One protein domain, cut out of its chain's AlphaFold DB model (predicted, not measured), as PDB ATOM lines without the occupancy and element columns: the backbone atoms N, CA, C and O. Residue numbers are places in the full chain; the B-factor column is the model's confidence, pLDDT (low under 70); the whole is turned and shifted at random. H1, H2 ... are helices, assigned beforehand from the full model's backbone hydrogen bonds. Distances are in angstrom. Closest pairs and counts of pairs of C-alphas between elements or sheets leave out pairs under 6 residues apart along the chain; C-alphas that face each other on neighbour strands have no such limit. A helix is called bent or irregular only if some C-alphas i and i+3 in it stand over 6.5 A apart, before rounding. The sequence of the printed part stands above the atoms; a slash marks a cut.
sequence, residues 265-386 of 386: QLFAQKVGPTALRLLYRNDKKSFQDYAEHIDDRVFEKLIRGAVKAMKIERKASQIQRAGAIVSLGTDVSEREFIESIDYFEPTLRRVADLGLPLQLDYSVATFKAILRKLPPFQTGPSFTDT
ATOM      1  N   GLN A 265     189.491 148.770 125.256       98.06
ATOM      2  CA  GLN A 265     189.671 147.996 126.483       98.06
ATOM      3  C   GLN A 265     188.360 147.357 126.965       98.06
ATOM      4  O   GLN A 265     188.333 146.168 127.277       98.06
ATOM      5  N   LEU A 266     187.273 148.127 127.041       97.44
ATOM      6  CA  LEU A 266     185.997 147.649 127.581       97.44
ATOM      7  C   LEU A 266     185.292 146.660 126.644       97.44
ATOM      8  O   LEU A 266     184.698 145.686 127.109       97.44
ATOM      9  N   PHE A 267     185.387 146.862 125.331       97.38
ATOM     10  CA  PHE A 267     184.917 145.893 124.342       97.38
ATOM     11  C   PHE A 267     185.728 144.595 124.409       97.38
ATOM     12  O   PHE A 267     185.148 143.509 124.451       97.38
ATOM     13  N   ALA A 268     187.053 144.692 124.517       96.88
ATOM     14  CA  ALA A 268     187.918 143.536 124.713       96.88
ATOM     15  C   ALA A 268     187.574 142.783 126.010       96.88
ATOM     16  O   ALA A 268     187.447 141.560 126.000       96.88
ATOM     17  N   GLN A 269     187.324 143.500 127.110       95.88
ATOM     18  CA  GLN A 269     186.910 142.907 128.384       95.88
ATOM     19  C   GLN A 269     185.592 142.129 128.269       95.88
ATOM     20  O   GLN A 269     185.464 141.067 128.877       95.88
ATOM     21  N   LYS A 270     184.629 142.617 127.475       93.69
ATOM     22  CA  LYS A 270     183.367 141.906 127.204       93.69
ATOM     23  C   LYS A 270     183.572 140.599 126.438       93.69
ATOM     24  O   LYS A 270     182.812 139.660 126.659       93.69
ATOM     25  N   VAL A 271     184.555 140.542 125.537       94.44
ATOM     26  CA  VAL A 271     184.895 139.315 124.795       94.44
ATOM     27  C   VAL A 271     185.655 138.334 125.683       94.44
ATOM     28  O   VAL A 271     185.352 137.142 125.675       94.44
ATOM     29  N   GLY A 272     186.620 138.828 126.460       94.44
ATOM     30  CA  GLY A 272     187.343 138.042 127.451       94.44
ATOM     31  C   GLY A 272     188.836 138.380 127.548       94.44
ATOM     32  O   GLY A 272     189.351 139.248 126.838       94.44
ATOM     33  N   PRO A 273     189.574 137.667 128.416       93.88
ATOM     34  CA  PRO A 273     190.975 137.968 128.708       93.88
ATOM     35  C   PRO A 273     191.903 137.788 127.495       93.88
ATOM     36  O   PRO A 273     192.912 138.479 127.387       93.88
ATOM     37  N   THR A 274     191.557 136.916 126.542       94.00
ATOM     38  CA  THR A 274     192.293 136.774 125.274       94.00
ATOM     39  C   THR A 274     192.243 138.053 124.438       94.00
ATOM     40  O   THR A 274     193.283 138.510 123.972       94.00
ATOM     41  N   ALA A 275     191.068 138.677 124.307       96.19
ATOM     42  CA  ALA A 275     190.916 139.930 123.570       96.19
ATOM     43  C   ALA A 275     191.653 141.088 124.257       96.19
ATOM     44  O   ALA A 275     192.278 141.901 123.579       96.19
ATOM     45  N   LEU A 276     191.629 141.138 125.597       96.25
ATOM     46  CA  LEU A 276     192.378 142.141 126.366       96.25
ATOM     47  C   LEU A 276     193.879 142.067 126.081       96.25
ATOM     48  O   LEU A 276     194.500 143.098 125.849       96.25
ATOM     49  N   ARG A 277     194.451 140.858 126.062       94.69
ATOM     50  CA  ARG A 277     195.870 140.658 125.727       94.69
ATOM     51  C   ARG A 277     196.166 141.026 124.279       94.69
ATOM     52  O   ARG A 277     197.187 141.650 124.022       94.69
ATOM     53  N   LEU A 278     195.280 140.643 123.359       96.38
ATOM     54  CA  LEU A 278     195.444 140.896 121.930       96.38
ATOM     55  C   LEU A 278     195.465 142.386 121.601       96.38
ATOM     56  O   LEU A 278     196.319 142.826 120.845       96.38
ATOM     57  N   LEU A 279     194.548 143.164 122.173       97.12
ATOM     58  CA  LEU A 279     194.407 144.591 121.874       97.12
ATOM     59  C   LEU A 279     195.277 145.490 122.763       97.12
ATOM     60  O   LEU A 279     195.229 146.713 122.623       97.12
ATOM     61  N   TYR A 280     196.074 144.917 123.668       96.69
ATOM     62  CA  TYR A 280     197.015 145.669 124.489       96.69
ATOM     63  C   TYR A 280     198.374 145.808 123.793       96.69
ATOM     64  O   TYR A 280     199.066 144.837 123.486       96.69
ATOM     65  N   ARG A 281     198.791 147.054 123.584       93.00
ATOM     66  CA  ARG A 281     200.046 147.416 122.931       93.00
ATOM     67  C   ARG A 281     201.168 147.539 123.947       93.00
ATOM     68  O   ARG A 281     201.327 148.567 124.604       93.00
ATOM     69  N   ASN A 282     201.987 146.496 124.040       85.38
ATOM     70  CA  ASN A 282     203.123 146.460 124.963       85.38
ATOM     71  C   ASN A 282     204.166 147.563 124.699       85.38
ATOM     72  O   ASN A 282     204.804 148.026 125.641       85.38
ATOM     73  N   ASP A 283     204.330 147.992 123.443       85.81
ATOM     74  CA  ASP A 283     205.238 149.074 123.042       85.81
ATOM     75  C   ASP A 283     204.775 150.438 123.570       85.81
ATOM     76  O   ASP A 283     205.576 151.198 124.113       85.81
ATOM     77  N   LYS A 284     203.475 150.727 123.451       88.69
ATOM     78  CA  LYS A 284     202.870 151.998 123.878       88.69
ATOM     79  C   LYS A 284     202.371 151.989 125.332       88.69
ATOM     80  O   LYS A 284     202.038 153.045 125.858       88.69
ATOM     81  N   LYS A 285     202.316 150.821 125.987       92.44
ATOM     82  CA  LYS A 285     201.664 150.605 127.298       92.44
ATOM     83  C   LYS A 285     200.220 151.128 127.332       92.44
ATOM     84  O   LYS A 285     199.777 151.716 128.317       92.44
ATOM     85  N   SER A 286     199.495 150.931 126.237       95.81
ATOM     86  CA  SER A 286     198.119 151.394 126.054       95.81
ATOM     87  C   SER A 286     197.314 150.360 125.273       95.81
ATOM     88  O   SER A 286     197.875 149.430 124.699       95.81
ATOM     89  N   PHE A 287     195.994 150.510 125.223       97.50
ATOM     90  CA  PHE A 287     195.181 149.725 124.295       97.50
ATOM     91  C   PHE A 287     195.297 150.274 122.869       97.50
ATOM     92  O   PHE A 287     195.713 151.417 122.665       97.50
ATOM     93  N   GLN A 288     194.965 149.438 121.886       97.19
ATOM     94  CA  GLN A 288     194.838 149.837 120.490       97.19
ATOM     95  C   GLN A 288     193.775 150.936 120.362       97.19
ATOM     96  O   GLN A 288     192.648 150.785 120.835       97.19
ATOM     97  N   ASP A 289     194.133 152.041 119.715       97.19
ATOM     98  CA  ASP A 289     193.150 153.016 119.256       97.19
ATOM     99  C   ASP A 289     192.420 152.408 118.053       97.19
ATOM    100  O   ASP A 289     193.059 152.054 117.064       97.19
ATOM    101  N   TYR A 290     191.101 152.237 118.135       96.69
ATOM    102  CA  TYR A 290     190.342 151.603 117.056       96.69
ATOM    103  C   TYR A 290     190.294 152.438 115.768       96.69
ATOM    104  O   TYR A 290     189.968 151.885 114.724       96.69
ATOM    105  N   ALA A 291     190.629 153.734 115.828       95.75
ATOM    106  CA  ALA A 291     190.771 154.574 114.639       95.75
ATOM    107  C   ALA A 291     192.122 154.373 113.925       95.75
ATOM    108  O   ALA A 291     192.253 154.735 112.759       95.75
ATOM    109  N   GLU A 292     193.134 153.808 114.599       95.25
ATOM    110  CA  GLU A 292     194.391 153.418 113.951       95.25
ATOM    111  C   GLU A 292     194.183 152.107 113.175       95.25
ATOM    112  O   GLU A 292     193.684 151.120 113.723       95.25
ATOM    113  N   HIS A 293     194.641 152.084 111.920       95.50
ATOM    114  CA  HIS A 293     194.629 150.894 111.075       95.50
ATOM    115  C   HIS A 293     195.437 149.749 111.695       95.50
ATOM    116  O   HIS A 293     196.582 149.916 112.124       95.50
ATOM    117  N   ILE A 294     194.831 148.565 111.717       95.69
ATOM    118  CA  ILE A 294     195.488 147.300 112.015       95.69
ATOM    119  C   ILE A 294     195.929 146.719 110.673       95.69
ATOM    120  O   ILE A 294     195.247 145.879 110.089       95.69
ATOM    121  N   ASP A 295     197.055 147.230 110.180       95.31
ATOM    122  CA  ASP A 295     197.752 146.679 109.020       95.31
ATOM    123  C   ASP A 295     198.506 145.385 109.379       95.31
ATOM    124  O   ASP A 295     198.568 144.987 110.547       95.31
ATOM    125  N   ASP A 296     199.125 144.736 108.391       93.25
ATOM    126  CA  ASP A 296     199.928 143.526 108.608       93.25
ATOM    127  C   ASP A 296     200.979 143.706 109.732       93.25
ATOM    128  O   ASP A 296     201.150 142.846 110.601       93.25
ATOM    129  N   ARG A 297     201.657 144.859 109.788       92.62
ATOM    130  CA  ARG A 297     202.713 145.121 110.779       92.62
ATOM    131  C   ARG A 297     202.146 145.271 112.190       92.62
ATOM    132  O   ARG A 297     202.752 144.803 113.158       92.62
ATOM    133  N   VAL A 298     201.033 145.983 112.338       93.88
ATOM    134  CA  VAL A 298     200.347 146.165 113.620       93.88
ATOM    135  C   VAL A 298     199.751 144.837 114.071       93.88
ATOM    136  O   VAL A 298     199.955 144.455 115.221       93.88
ATOM    137  N   PHE A 299     199.101 144.101 113.170       95.00
ATOM    138  CA  PHE A 299     198.539 142.780 113.436       95.00
ATOM    139  C   PHE A 299     199.593 141.811 113.984       95.00
ATOM    140  O   PHE A 299     199.400 141.210 115.045       95.00
ATOM    141  N   GLU A 300     200.754 141.731 113.327       93.25
ATOM    142  CA  GLU A 300     201.877 140.916 113.786       93.25
ATOM    143  C   GLU A 300     202.328 141.309 115.202       93.25
ATOM    144  O   GLU A 300     202.481 140.455 116.081       93.25
ATOM    145  N   LYS A 301     202.497 142.613 115.463       93.56
ATOM    146  CA  LYS A 301     202.893 143.117 116.788       93.56
ATOM    147  C   LYS A 301     201.881 142.775 117.877       93.56
ATOM    148  O   LYS A 301     202.299 142.408 118.977       93.56
ATOM    149  N   LEU A 302     200.584 142.903 117.595       95.06
ATOM    150  CA  LEU A 302     199.513 142.596 118.545       95.06
ATOM    151  C   LEU A 302     199.532 141.111 118.922       95.06
ATOM    152  O   LEU A 302     199.577 140.775 120.107       95.06
ATOM    153  N   ILE A 303     199.603 140.219 117.932       94.81
ATOM    154  CA  ILE A 303     199.654 138.773 118.175       94.81
ATOM    155  C   ILE A 303     200.923 138.388 118.932       94.81
ATOM    156  O   ILE A 303     200.841 137.730 119.971       94.81
ATOM    157  N   ARG A 304     202.103 138.829 118.478       93.56
ATOM    158  CA  ARG A 304     203.361 138.538 119.187       93.56
ATOM    159  C   ARG A 304     203.334 139.072 120.616       93.56
ATOM    160  O   ARG A 304     203.800 138.398 121.532       93.56
ATOM    161  N   GLY A 305     202.765 140.260 120.820       93.12
ATOM    162  CA  GLY A 305     202.560 140.848 122.139       93.12
ATOM    163  C   GLY A 305     201.687 139.976 123.042       93.12
ATOM    164  O   GLY A 305     202.066 139.715 124.186       93.12
ATOM    165  N   ALA A 306     200.570 139.472 122.518       93.81
ATOM    166  CA  ALA A 306     199.659 138.591 123.239       93.81
ATOM    167  C   ALA A 306     200.304 137.241 123.582       93.81
ATOM    168  O   ALA A 306     200.240 136.804 124.733       93.81
ATOM    169  N   VAL A 307     200.973 136.602 122.615       93.12
ATOM    170  CA  VAL A 307     201.694 135.333 122.817       93.12
ATOM    171  C   VAL A 307     202.780 135.501 123.878       93.12
ATOM    172  O   VAL A 307     202.881 134.688 124.801       93.12
ATOM    173  N   LYS A 308     203.558 136.587 123.805       91.69
ATOM    174  CA  LYS A 308     204.584 136.903 124.804       91.69
ATOM    175  C   LYS A 308     203.984 137.078 126.200       91.69
ATOM    176  O   LYS A 308     204.519 136.515 127.154       91.69
ATOM    177  N   ALA A 309     202.865 137.794 126.328       89.31
ATOM    178  CA  ALA A 309     202.166 137.953 127.603       89.31
ATOM    179  C   ALA A 309     201.715 136.597 128.180       89.31
ATOM    180  O   ALA A 309     201.969 136.309 129.347       89.31
ATOM    181  N   MET A 310     201.152 135.716 127.348       88.62
ATOM    182  CA  MET A 310     200.774 134.354 127.751       88.62
ATOM    183  C   MET A 310     201.962 133.506 128.214       88.62
ATOM    184  O   MET A 310     201.859 132.797 129.216       88.62
ATOM    185  N   LYS A 311     203.112 133.591 127.532       88.50
ATOM    186  CA  LYS A 311     204.343 132.909 127.967       88.50
ATOM    187  C   LYS A 311     204.814 133.410 129.336       88.50
ATOM    188  O   LYS A 311     205.198 132.602 130.180       88.50
ATOM    189  N   ILE A 312     204.761 134.723 129.570       86.50
ATOM    190  CA  ILE A 312     205.143 135.337 130.852       86.50
ATOM    191  C   ILE A 312     204.223 134.855 131.981       86.50
ATOM    192  O   ILE A 312     204.718 134.435 133.025       86.50
ATOM    193  N   GLU A 313     202.906 134.850 131.769       85.06
ATOM    194  CA  GLU A 313     201.929 134.371 132.756       85.06
ATOM    195  C   GLU A 313     202.120 132.883 133.092       85.06
ATOM    196  O   GLU A 313     202.106 132.501 134.266       85.06
ATOM    197  N   ARG A 314     202.360 132.039 132.078       84.44
ATOM    198  CA  ARG A 314     202.666 130.611 132.273       84.44
ATOM    199  C   ARG A 314     203.941 130.417 133.087       84.44
ATOM    200  O   ARG A 314     203.937 129.648 134.046       84.44
ATOM    201  N   LYS A 315     205.007 131.153 132.754       82.88
ATOM    202  CA  LYS A 315     206.278 131.122 133.491       82.88
ATOM    203  C   LYS A 315     206.091 131.554 134.948       82.88
ATOM    204  O   LYS A 315     206.564 130.866 135.845       82.88
ATOM    205  N   ALA A 316     205.367 132.648 135.195       82.19
ATOM    206  CA  ALA A 316     205.072 133.127 136.546       82.19
ATOM    207  C   ALA A 316     204.279 132.092 137.363       82.19
ATOM    208  O   ALA A 316     204.625 131.809 138.509       82.19
ATOM    209  N   SER A 317     203.272 131.469 136.746       81.12
ATOM    210  CA  SER A 317     202.462 130.416 137.370       81.12
ATOM    211  C   SER A 317     203.289 129.169 137.708       81.12
ATOM    212  O   SER A 317     203.102 128.564 138.762       81.12
ATOM    213  N   GLN A 318     204.231 128.785 136.841       75.69
ATOM    214  CA  GLN A 318     205.140 127.660 137.086       75.69
ATOM    215  C   GLN A 318     206.150 127.958 138.196       75.69
ATOM    216  O   GLN A 318     206.366 127.099 139.044       75.69
ATOM    217  N   ILE A 319     206.715 129.169 138.249       76.94
ATOM    218  CA  ILE A 319     207.608 129.589 139.341       76.94
ATOM    219  C   ILE A 319     206.869 129.527 140.685       76.94
ATOM    220  O   ILE A 319     207.405 128.986 141.649       76.94
ATOM    221  N   GLN A 320     205.624 130.012 140.740       74.81
ATOM    222  CA  GLN A 320     204.798 129.943 141.951       74.81
ATOM    223  C   GLN A 320     204.488 128.503 142.388       74.81
ATOM    224  O   GLN A 320     204.424 128.239 143.584       74.81
ATOM    225  N   ARG A 321     204.295 127.573 141.443       71.81
ATOM    226  CA  ARG A 321     203.973 126.166 141.744       71.81
ATOM    227  C   ARG A 321     205.193 125.299 142.058       71.81
ATOM    228  O   ARG A 321     205.080 124.394 142.874       71.81
ATOM    229  N   ALA A 322     206.322 125.529 141.391       67.94
ATOM    230  CA  ALA A 322     207.467 124.617 141.396       67.94
ATOM    231  C   ALA A 322     208.695 125.149 142.155       67.94
ATOM    232  O   ALA A 322     209.667 124.416 142.304       67.94
ATOM    233  N   GLY A 323     208.703 126.416 142.594       59.72
ATOM    234  CA  GLY A 323     209.827 127.017 143.327       59.72
ATOM    235  C   GLY A 323     211.142 127.127 142.536       59.72
ATOM    236  O   GLY A 323     212.139 127.602 143.073       59.72
ATOM    237  N   ALA A 324     211.161 126.714 141.264       57.84
ATOM    238  CA  ALA A 324     212.340 126.685 140.409       57.84
ATOM    239  C   ALA A 324     212.280 127.778 139.332       57.84
ATOM    240  O   ALA A 324     211.260 127.972 138.664       57.84
ATOM    241  N   ILE A 325     213.405 128.466 139.120       58.41
ATOM    242  CA  ILE A 325     213.583 129.418 138.018       58.41
ATOM    243  C   ILE A 325     213.790 128.610 136.732       58.41
ATOM    244  O   ILE A 325     214.913 128.278 136.359       58.41
ATOM    245  N   VAL A 326     212.702 128.272 136.041       57.47
ATOM    246  CA  VAL A 326     212.795 127.679 134.701       57.47
ATOM    247  C   VAL A 326     213.205 128.773 133.712       57.47
ATOM    248  O   VAL A 326     212.533 129.799 133.576       57.47
ATOM    249  N   SER A 327     214.307 128.559 132.994       56.47
ATOM    250  CA  SER A 327     214.761 129.406 131.884       56.47
ATOM    251  C   SER A 327     213.846 129.238 130.661       56.47
ATOM    252  O   SER A 327     214.201 128.617 129.666       56.47
ATOM    253  N   LEU A 328     212.635 129.787 130.731       59.75
ATOM    254  CA  LEU A 328     211.767 129.946 129.563       59.75
ATOM    255  C   LEU A 328     212.128 131.244 128.837       59.75
ATOM    256  O   LEU A 328     212.041 132.326 129.433       59.75
ATOM    257  N   GLY A 329     212.524 131.119 127.568       65.69
ATOM    258  CA  GLY A 329     212.640 132.241 126.641       65.69
ATOM    259  C   GLY A 329     211.265 132.859 126.382       65.69
ATOM    260  O   GLY A 329     210.270 132.149 126.233       65.69
ATOM    261  N   THR A 330     211.195 134.191 126.365       71.88
ATOM    262  CA  THR A 330     209.937 134.929 126.112       71.88
ATOM    263  C   THR A 330     209.798 135.400 124.669       71.88
ATOM    264  O   THR A 330     208.811 136.051 124.329       71.88
ATOM    265  N   ASP A 331     210.780 135.078 123.830       82.88
ATOM    266  CA  ASP A 331     210.748 135.411 122.415       82.88
ATOM    267  C   ASP A 331     209.718 134.548 121.690       82.88
ATOM    268  O   ASP A 331     209.446 133.401 122.062       82.88
ATOM    269  N   VAL A 332     209.086 135.146 120.686       85.50
ATOM    270  CA  VAL A 332     208.039 134.515 119.884       85.50
ATOM    271  C   VAL A 332     208.643 134.213 118.528       85.50
ATOM    272  O   VAL A 332     208.967 135.141 117.784       85.50
ATOM    273  N   SER A 333     208.818 132.930 118.221       88.31
ATOM    274  CA  SER A 333     209.329 132.501 116.918       88.31
ATOM    275  C   SER A 333     208.337 132.825 115.796       88.31
ATOM    276  O   SER A 333     207.144 133.016 116.034       88.31
ATOM    277  N   GLU A 334     208.821 132.873 114.553       85.69
ATOM    278  CA  GLU A 334     207.970 133.072 113.368       85.69
ATOM    279  C   GLU A 334     206.852 132.031 113.284       85.69
ATOM    280  O   GLU A 334     205.701 132.333 112.984       85.69
ATOM    281  N   ARG A 335     207.190 130.790 113.628       83.69
ATOM    282  CA  ARG A 335     206.260 129.672 113.613       83.69
ATOM    283  C   ARG A 335     205.168 129.805 114.671       83.69
ATOM    284  O   ARG A 335     203.998 129.669 114.340       83.69
ATOM    285  N   GLU A 336     205.548 130.097 115.916       86.81
ATOM    286  CA  GLU A 336     204.587 130.307 117.009       86.81
ATOM    287  C   GLU A 336     203.640 131.468 116.708       86.81
ATOM    288  O   GLU A 336     202.452 131.386 117.007       86.81
ATOM    289  N   PHE A 337     204.155 132.540 116.093       89.88
ATOM    290  CA  PHE A 337     203.323 133.630 115.605       89.88
ATOM    291  C   PHE A 337     202.274 133.108 114.616       89.88
ATOM    292  O   PHE A 337     201.084 133.277 114.875       89.88
ATOM    293  N   ILE A 338     202.685 132.422 113.544       85.44
ATOM    294  CA  ILE A 338     201.754 131.979 112.497       85.44
ATOM    295  C   ILE A 338     200.736 130.956 113.027       85.44
ATOM    296  O   ILE A 338     199.551 131.073 112.722       85.44
ATOM    297  N   GLU A 339     201.160 129.992 113.849       87.81
ATOM    298  CA  GLU A 339     200.261 129.005 114.474       87.81
ATOM    299  C   GLU A 339     199.226 129.675 115.393       87.81
ATOM    300  O   GLU A 339     198.087 129.225 115.492       87.81
ATOM    301  N   SER A 340     199.586 130.797 116.024       90.81
ATOM    302  CA  SER A 340     198.676 131.538 116.896       90.81
ATOM    303  C   SER A 340     197.658 132.419 116.157       90.81
ATOM    304  O   SER A 340     196.673 132.839 116.768       90.81
ATOM    305  N   ILE A 341     197.836 132.676 114.853       92.25
ATOM    306  CA  ILE A 341     196.905 133.508 114.068       92.25
ATOM    307  C   ILE A 341     195.491 132.927 114.111       92.25
ATOM    308  O   ILE A 341     194.543 133.665 114.371       92.25
ATOM    309  N   ASP A 342     195.350 131.611 113.945       89.44
ATOM    310  CA  ASP A 342     194.043 130.936 113.940       89.44
ATOM    311  C   ASP A 342     193.319 131.016 115.295       89.44
ATOM    312  O   ASP A 342     192.099 130.881 115.364       89.44
ATOM    313  N   TYR A 343     194.058 131.298 116.369       89.94
ATOM    314  CA  TYR A 343     193.506 131.514 117.701       89.94
ATOM    315  C   TYR A 343     193.088 132.979 117.944       89.94
ATOM    316  O   TYR A 343     192.030 133.245 118.522       89.94
ATOM    317  N   PHE A 344     193.896 133.952 117.506       93.75
ATOM    318  CA  PHE A 344     193.647 135.373 117.788       93.75
ATOM    319  C   PHE A 344     192.754 136.073 116.774       93.75
ATOM    320  O   PHE A 344     192.001 136.971 117.152       93.75
ATOM    321  N   GLU A 345     192.814 135.683 115.507       93.75
ATOM    322  CA  GLU A 345     192.083 136.360 114.440       93.75
ATOM    323  C   GLU A 345     190.557 136.341 114.655       93.75
ATOM    324  O   GLU A 345     189.952 137.421 114.637       93.75
ATOM    325  N   PRO A 346     189.932 135.203 115.031       95.00
ATOM    326  CA  PRO A 346     188.504 135.183 115.342       95.00
ATOM    327  C   PRO A 346     188.157 136.039 116.563       95.00
ATOM    328  O   PRO A 346     187.073 136.615 116.643       95.00
ATOM    329  N   THR A 347     189.084 136.152 117.521       94.81
ATOM    330  CA  THR A 347     188.910 137.009 118.701       94.81
ATOM    331  C   THR A 347     188.862 138.483 118.296       94.81
ATOM    332  O   THR A 347     188.013 139.217 118.799       94.81
ATOM    333  N   LEU A 348     189.725 138.911 117.367       94.25
ATOM    334  CA  LEU A 348     189.736 140.276 116.841       94.25
ATOM    335  C   LEU A 348     188.439 140.599 116.089       94.25
ATOM    336  O   LEU A 348     187.815 141.625 116.362       94.25
ATOM    337  N   ARG A 349     187.986 139.688 115.215       94.00
ATOM    338  CA  ARG A 349     186.705 139.829 114.504       94.00
ATOM    339  C   ARG A 349     185.524 139.914 115.458       94.00
ATOM    340  O   ARG A 349     184.711 140.816 115.332       94.00
ATOM    341  N   ARG A 350     185.484 139.067 116.490       95.31
ATOM    342  CA  ARG A 350     184.413 139.090 117.494       95.31
ATOM    343  C   ARG A 350     184.321 140.426 118.233       95.31
ATOM    344  O   ARG A 350     183.222 140.847 118.590       95.31
ATOM    345  N   VAL A 351     185.449 141.095 118.488       94.94
ATOM    346  CA  VAL A 351     185.444 142.454 119.057       94.94
ATOM    347  C   VAL A 351     184.820 143.450 118.072       94.94
ATOM    348  O   VAL A 351     184.003 144.272 118.490       94.94
ATOM    349  N   ALA A 352     185.154 143.353 116.782       94.38
ATOM    350  CA  ALA A 352     184.557 144.183 115.736       94.38
ATOM    351  C   ALA A 352     183.045 143.921 115.578       94.38
ATOM    352  O   ALA A 352     182.263 144.867 115.525       94.38
ATOM    353  N   ASP A 353     182.609 142.659 115.630       94.44
ATOM    354  CA  ASP A 353     181.197 142.254 115.531       94.44
ATOM    355  C   ASP A 353     180.347 142.775 116.703       94.44
ATOM    356  O   ASP A 353     179.148 143.036 116.568       94.44
ATOM    357  N   LEU A 354     180.964 143.006 117.870       93.19
ATOM    358  CA  LEU A 354     180.312 143.715 118.974       93.19
ATOM    359  C   LEU A 354     180.074 145.201 118.669       93.19
ATOM    360  O   LEU A 354     179.380 145.862 119.440       93.19
ATOM    361  N   GLY A 355     180.532 145.723 117.536       93.25
ATOM    362  CA  GLY A 355     180.295 147.085 117.059       93.25
ATOM    363  C   GLY A 355     181.449 148.052 117.311       93.25
ATOM    364  O   GLY A 355     181.255 149.249 117.124       93.25
ATOM    365  N   LEU A 356     182.621 147.570 117.746       96.44
ATOM    366  CA  LEU A 356     183.817 148.408 117.830       96.44
ATOM    367  C   LEU A 356     184.373 148.634 116.409       96.44
ATOM    368  O   LEU A 356     184.673 147.646 115.738       96.44
ATOM    369  N   PRO A 357     184.555 149.883 115.944       96.06
ATOM    370  CA  PRO A 357     184.916 150.171 114.555       96.06
ATOM    371  C   PRO A 357     186.416 150.011 114.284       96.06
ATOM    372  O   PRO A 357     187.101 150.962 113.908       96.06
ATOM    373  N   LEU A 358     186.931 148.800 114.496       95.44
ATOM    374  CA  LEU A 358     188.317 148.457 114.198       95.44
ATOM    375  C   LEU A 358     188.575 148.547 112.690       95.44
ATOM    376  O   LEU A 358     187.893 147.900 111.896       95.44
ATOM    377  N   GLN A 359     189.602 149.303 112.312       93.81
ATOM    378  CA  GLN A 359     190.099 149.384 110.939       93.81
ATOM    379  C   GLN A 359     190.994 148.165 110.649       93.81
ATOM    380  O   GLN A 359     192.168 148.159 111.014       93.81
ATOM    381  N   LEU A 360     190.436 147.090 110.083       94.19
ATOM    382  CA  LEU A 360     191.148 145.822 109.858       94.19
ATOM    383  C   LEU A 360     191.670 145.721 108.414       94.19
ATOM    384  O   LEU A 360     190.905 145.363 107.524       94.19
ATOM    385  N   ASP A 361     192.974 145.941 108.210       93.25
ATOM    386  CA  ASP A 361     193.626 145.959 106.888       93.25
ATOM    387  C   ASP A 361     194.827 145.002 106.818       93.25
ATOM    388  O   ASP A 361     195.954 145.387 106.503       93.25
ATOM    389  N   TYR A 362     194.597 143.728 107.125       92.06
ATOM    390  CA  TYR A 362     195.629 142.689 107.100       92.06
ATOM    391  C   TYR A 362     195.195 141.465 106.289       92.06
ATOM    392  O   TYR A 362     194.005 141.192 106.112       92.06
ATOM    393  N   SER A 363     196.167 140.673 105.832       90.94
ATOM    394  CA  SER A 363     195.920 139.446 105.067       90.94
ATOM    395  C   SER A 363     196.475 138.210 105.769       90.94
ATOM    396  O   SER A 363     197.663 137.889 105.700       90.94
ATOM    397  N   VAL A 364     195.576 137.423 106.372       87.56
ATOM    398  CA  VAL A 364     195.912 136.113 106.964       87.56
ATOM    399  C   VAL A 364     196.574 135.187 105.938       87.56
ATOM    400  O   VAL A 364     197.500 134.446 106.269       87.56
ATOM    401  N   ALA A 365     196.131 135.238 104.678       86.12
ATOM    402  CA  ALA A 365     196.705 134.440 103.599       86.12
ATOM    403  C   ALA A 365     198.173 134.805 103.331       86.12
ATOM    404  O   ALA A 365     198.989 133.908 103.106       86.12
ATOM    405  N   THR A 366     198.518 136.094 103.414       84.50
ATOM    406  CA  THR A 366     199.895 136.580 103.257       84.50
ATOM    407  C   THR A 366     200.794 135.999 104.346       84.50
ATOM    408  O   THR A 366     201.834 135.423 104.029       84.50
ATOM    409  N   PHE A 367     200.362 136.029 105.611       84.62
ATOM    410  CA  PHE A 367     201.117 135.424 106.716       84.62
ATOM    411  C   PHE A 367     201.258 133.906 106.581       84.62
ATOM    412  O   PHE A 367     202.349 133.357 106.724       84.62
ATOM    413  N   LYS A 368     200.177 133.197 106.235       81.69
ATOM    414  CA  LYS A 368     200.226 131.737 106.048       81.69
ATOM    415  C   LYS A 368     201.096 131.320 104.857       81.69
ATOM    416  O   LYS A 368     201.679 130.236 104.878       81.69
ATOM    417  N   ALA A 369     201.235 132.164 103.834       81.00
ATOM    418  CA  ALA A 369     202.142 131.913 102.718       81.00
ATOM    419  C   ALA A 369     203.624 131.946 103.137       81.00
ATOM    420  O   ALA A 369     204.427 131.215 102.555       81.00
ATOM    421  N   ILE A 370     203.984 132.726 104.164       74.88
ATOM    422  CA  ILE A 370     205.337 132.739 104.748       74.88
ATOM    423  C   ILE A 370     205.664 131.369 105.357       74.88
ATOM    424  O   ILE A 370     206.759 130.852 105.139       74.88
ATOM    425  N   LEU A 371     204.693 130.717 106.012       67.94
ATOM    426  CA  LEU A 371     204.876 129.387 106.608       67.94
ATOM    427  C   LEU A 371     205.293 128.327 105.578       67.94
ATOM    428  O   LEU A 371     206.110 127.462 105.873       67.94
ATOM    429  N   ARG A 372     204.768 128.415 104.349       66.12
ATOM    430  CA  ARG A 372     205.095 127.482 103.254       66.12
ATOM    431  C   ARG A 372     206.537 127.614 102.757       66.12
ATOM    432  O   ARG A 372     207.013 126.719 102.068       66.12
ATOM    433  N   LYS A 373     207.211 128.723 103.075       71.81
ATOM    434  CA  LYS A 373     208.614 128.983 102.724       71.81
ATOM    435  C   LYS A 373     209.584 128.636 103.858       71.81
ATOM    436  O   LYS A 373     210.792 128.693 103.644       71.81
ATOM    437  N   LEU A 374     209.082 128.295 105.049       65.62
ATOM    438  CA  LEU A 374     209.911 127.877 106.179       65.62
ATOM    439  C   LEU A 374     210.314 126.397 106.039       65.62
ATOM    440  O   LEU A 374     209.522 125.592 105.542       65.62
ATOM    441  N   PRO A 375     211.529 126.017 106.472       63.56
ATOM    442  CA  PRO A 375     211.981 124.631 106.415       63.56
ATOM    443  C   PRO A 375     211.078 123.694 107.249       63.56
ATOM    444  O   PRO A 375     210.516 124.116 108.266       63.56
ATOM    445  N   PRO A 376     210.926 122.419 106.836       58.16
ATOM    446  CA  PRO A 376     210.109 121.438 107.549       58.16
ATOM    447  C   PRO A 376     210.635 121.150 108.966       58.16
ATOM    448  O   PRO A 376     211.803 121.363 109.277       58.16
ATOM    449  N   PHE A 377     209.730 120.676 109.828       52.09
ATOM    450  CA  PHE A 377     209.920 120.422 111.265       52.09
ATOM    451  C   PHE A 377     211.222 119.656 111.578       52.09
ATOM    452  O   PHE A 377     211.424 118.558 111.069       52.09
ATOM    453  N   GLN A 378     212.043 120.169 112.500       51.34
ATOM    454  CA  GLN A 378     212.805 119.310 113.412       51.34
ATOM    455  C   GLN A 378     212.017 119.272 114.722       51.34
ATOM    456  O   GLN A 378     211.645 120.310 115.261       51.34
ATOM    457  N   THR A 379     211.668 118.074 115.174       40.91
ATOM    458  CA  THR A 379     210.719 117.807 116.259       40.91
ATOM    459  C   THR A 379     211.017 118.548 117.565       40.91
ATOM    460  O   THR A 379     211.978 118.217 118.250       40.91
ATOM    461  N   GLY A 380     210.148 119.498 117.929       44.53
ATOM    462  CA  GLY A 380     210.004 120.092 119.266       44.53
ATOM    463  C   GLY A 380     208.521 120.102 119.680       44.53
ATOM    464  O   GLY A 380     207.664 120.027 118.799       44.53
ATOM    465  N   PRO A 381     208.193 120.107 120.985       42.16
ATOM    466  CA  PRO A 381     206.912 119.610 121.490       42.16
ATOM    467  C   PRO A 381     205.716 120.464 121.046       42.16
ATOM    468  O   PRO A 381     205.796 121.690 120.995       42.16
ATOM    469  N   SER A 382     204.610 119.784 120.728       38.59
ATOM    470  CA  SER A 382     203.354 120.374 120.271       38.59
ATOM    471  C   SER A 382     202.687 121.212 121.360       38.59
ATOM    472  O   SER A 382     202.629 120.827 122.527       38.59
ATOM    473  N   PHE A 383     202.117 122.350 120.963       41.31
ATOM    474  CA  PHE A 383     201.154 123.093 121.774       41.31
ATOM    475  C   PHE A 383     199.796 122.380 121.738       41.31
ATOM    476  O   PHE A 383     198.842 122.862 121.138       41.31
ATOM    477  N   THR A 384     199.712 121.213 122.366       44.38
ATOM    478  CA  THR A 384     198.437 120.564 122.680       44.38
ATOM    479  C   THR A 384     198.423 120.183 124.153       44.38
ATOM    480  O   THR A 384     199.305 119.464 124.612       44.38
ATOM    481  N   ASP A 385     197.394 120.700 124.825       33.94
ATOM    482  CA  ASP A 385     196.744 120.225 126.052       33.94
ATOM    483  C   ASP A 385     196.833 121.097 127.322       33.94
ATOM    484  O   ASP A 385     197.897 121.389 127.869       33.94
ATOM    485  N   THR A 386     195.613 121.397 127.803       37.22
ATOM    486  CA  THR A 386     195.130 121.936 129.096       37.22
ATOM    487  C   THR A 386     195.158 123.440 129.371       37.22
ATOM    488  O   THR A 386     196.243 124.059 129.464       37.22
TER     489      THR A 386
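What this domain is: This is residues 265 to 386 of the 386 residues of an uncharacterized protein of Rhizobium sp. BK602 (UniProt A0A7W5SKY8). Arm H4a of bent helix H4 crosses the long helix H3 at residues 300 to 307; H1 and H2 pack on arm H4b, H2 also on H3, and H5 on H4a. Residues 319 to 324 and 375 to 382 stick out. The printed part has 122 residues, of which 68 are in five named helices, H1 to H5 in order along the chain, with no named strand; its class is all helix, and it is compact, with a radius of gyration of the C-alphas of 15.6 A and spans of 43 by 37 by 26 A.

Where its parts are: H3, residues 296 to 322, is 38.6 A long, from C-alpha 296 at (199.928, 143.526, 108.608) to C-alpha 322 at (207.467, 124.617, 141.396). H4, residues 334 to 353, one helix by its hydrogen bonds, is bent: C-alphas 343 and 346 are 6.6 A apart. Its arms are H4a, 334 to 343, irregular with C-alphas 339 and 342 6.53 A apart, and H4b, 346 to 353. H1 is 265 to 271, H2 273 to 278, H5 364 to 371.

How they stand to each other: H3 touches H4a about perpendicular, 88 degrees; closest C-alphas Arg 304 and Phe 337, 6.1 A. H2 touches H3, closest C-alphas Leu 278 and Ala 306, 5.0 A. Every O i to N i+4 pair is within hydrogen-bond range in H1, H2, H3 and H4b; 4 of 6 in H4a, 3 of 4 in H5.

The domain as a whole: The printed part has no cut; links H2 to H3 and H3 to H4 are long. pLDDT is under 70 at residues 322 to 329, 371 to 372 and 374 to 386.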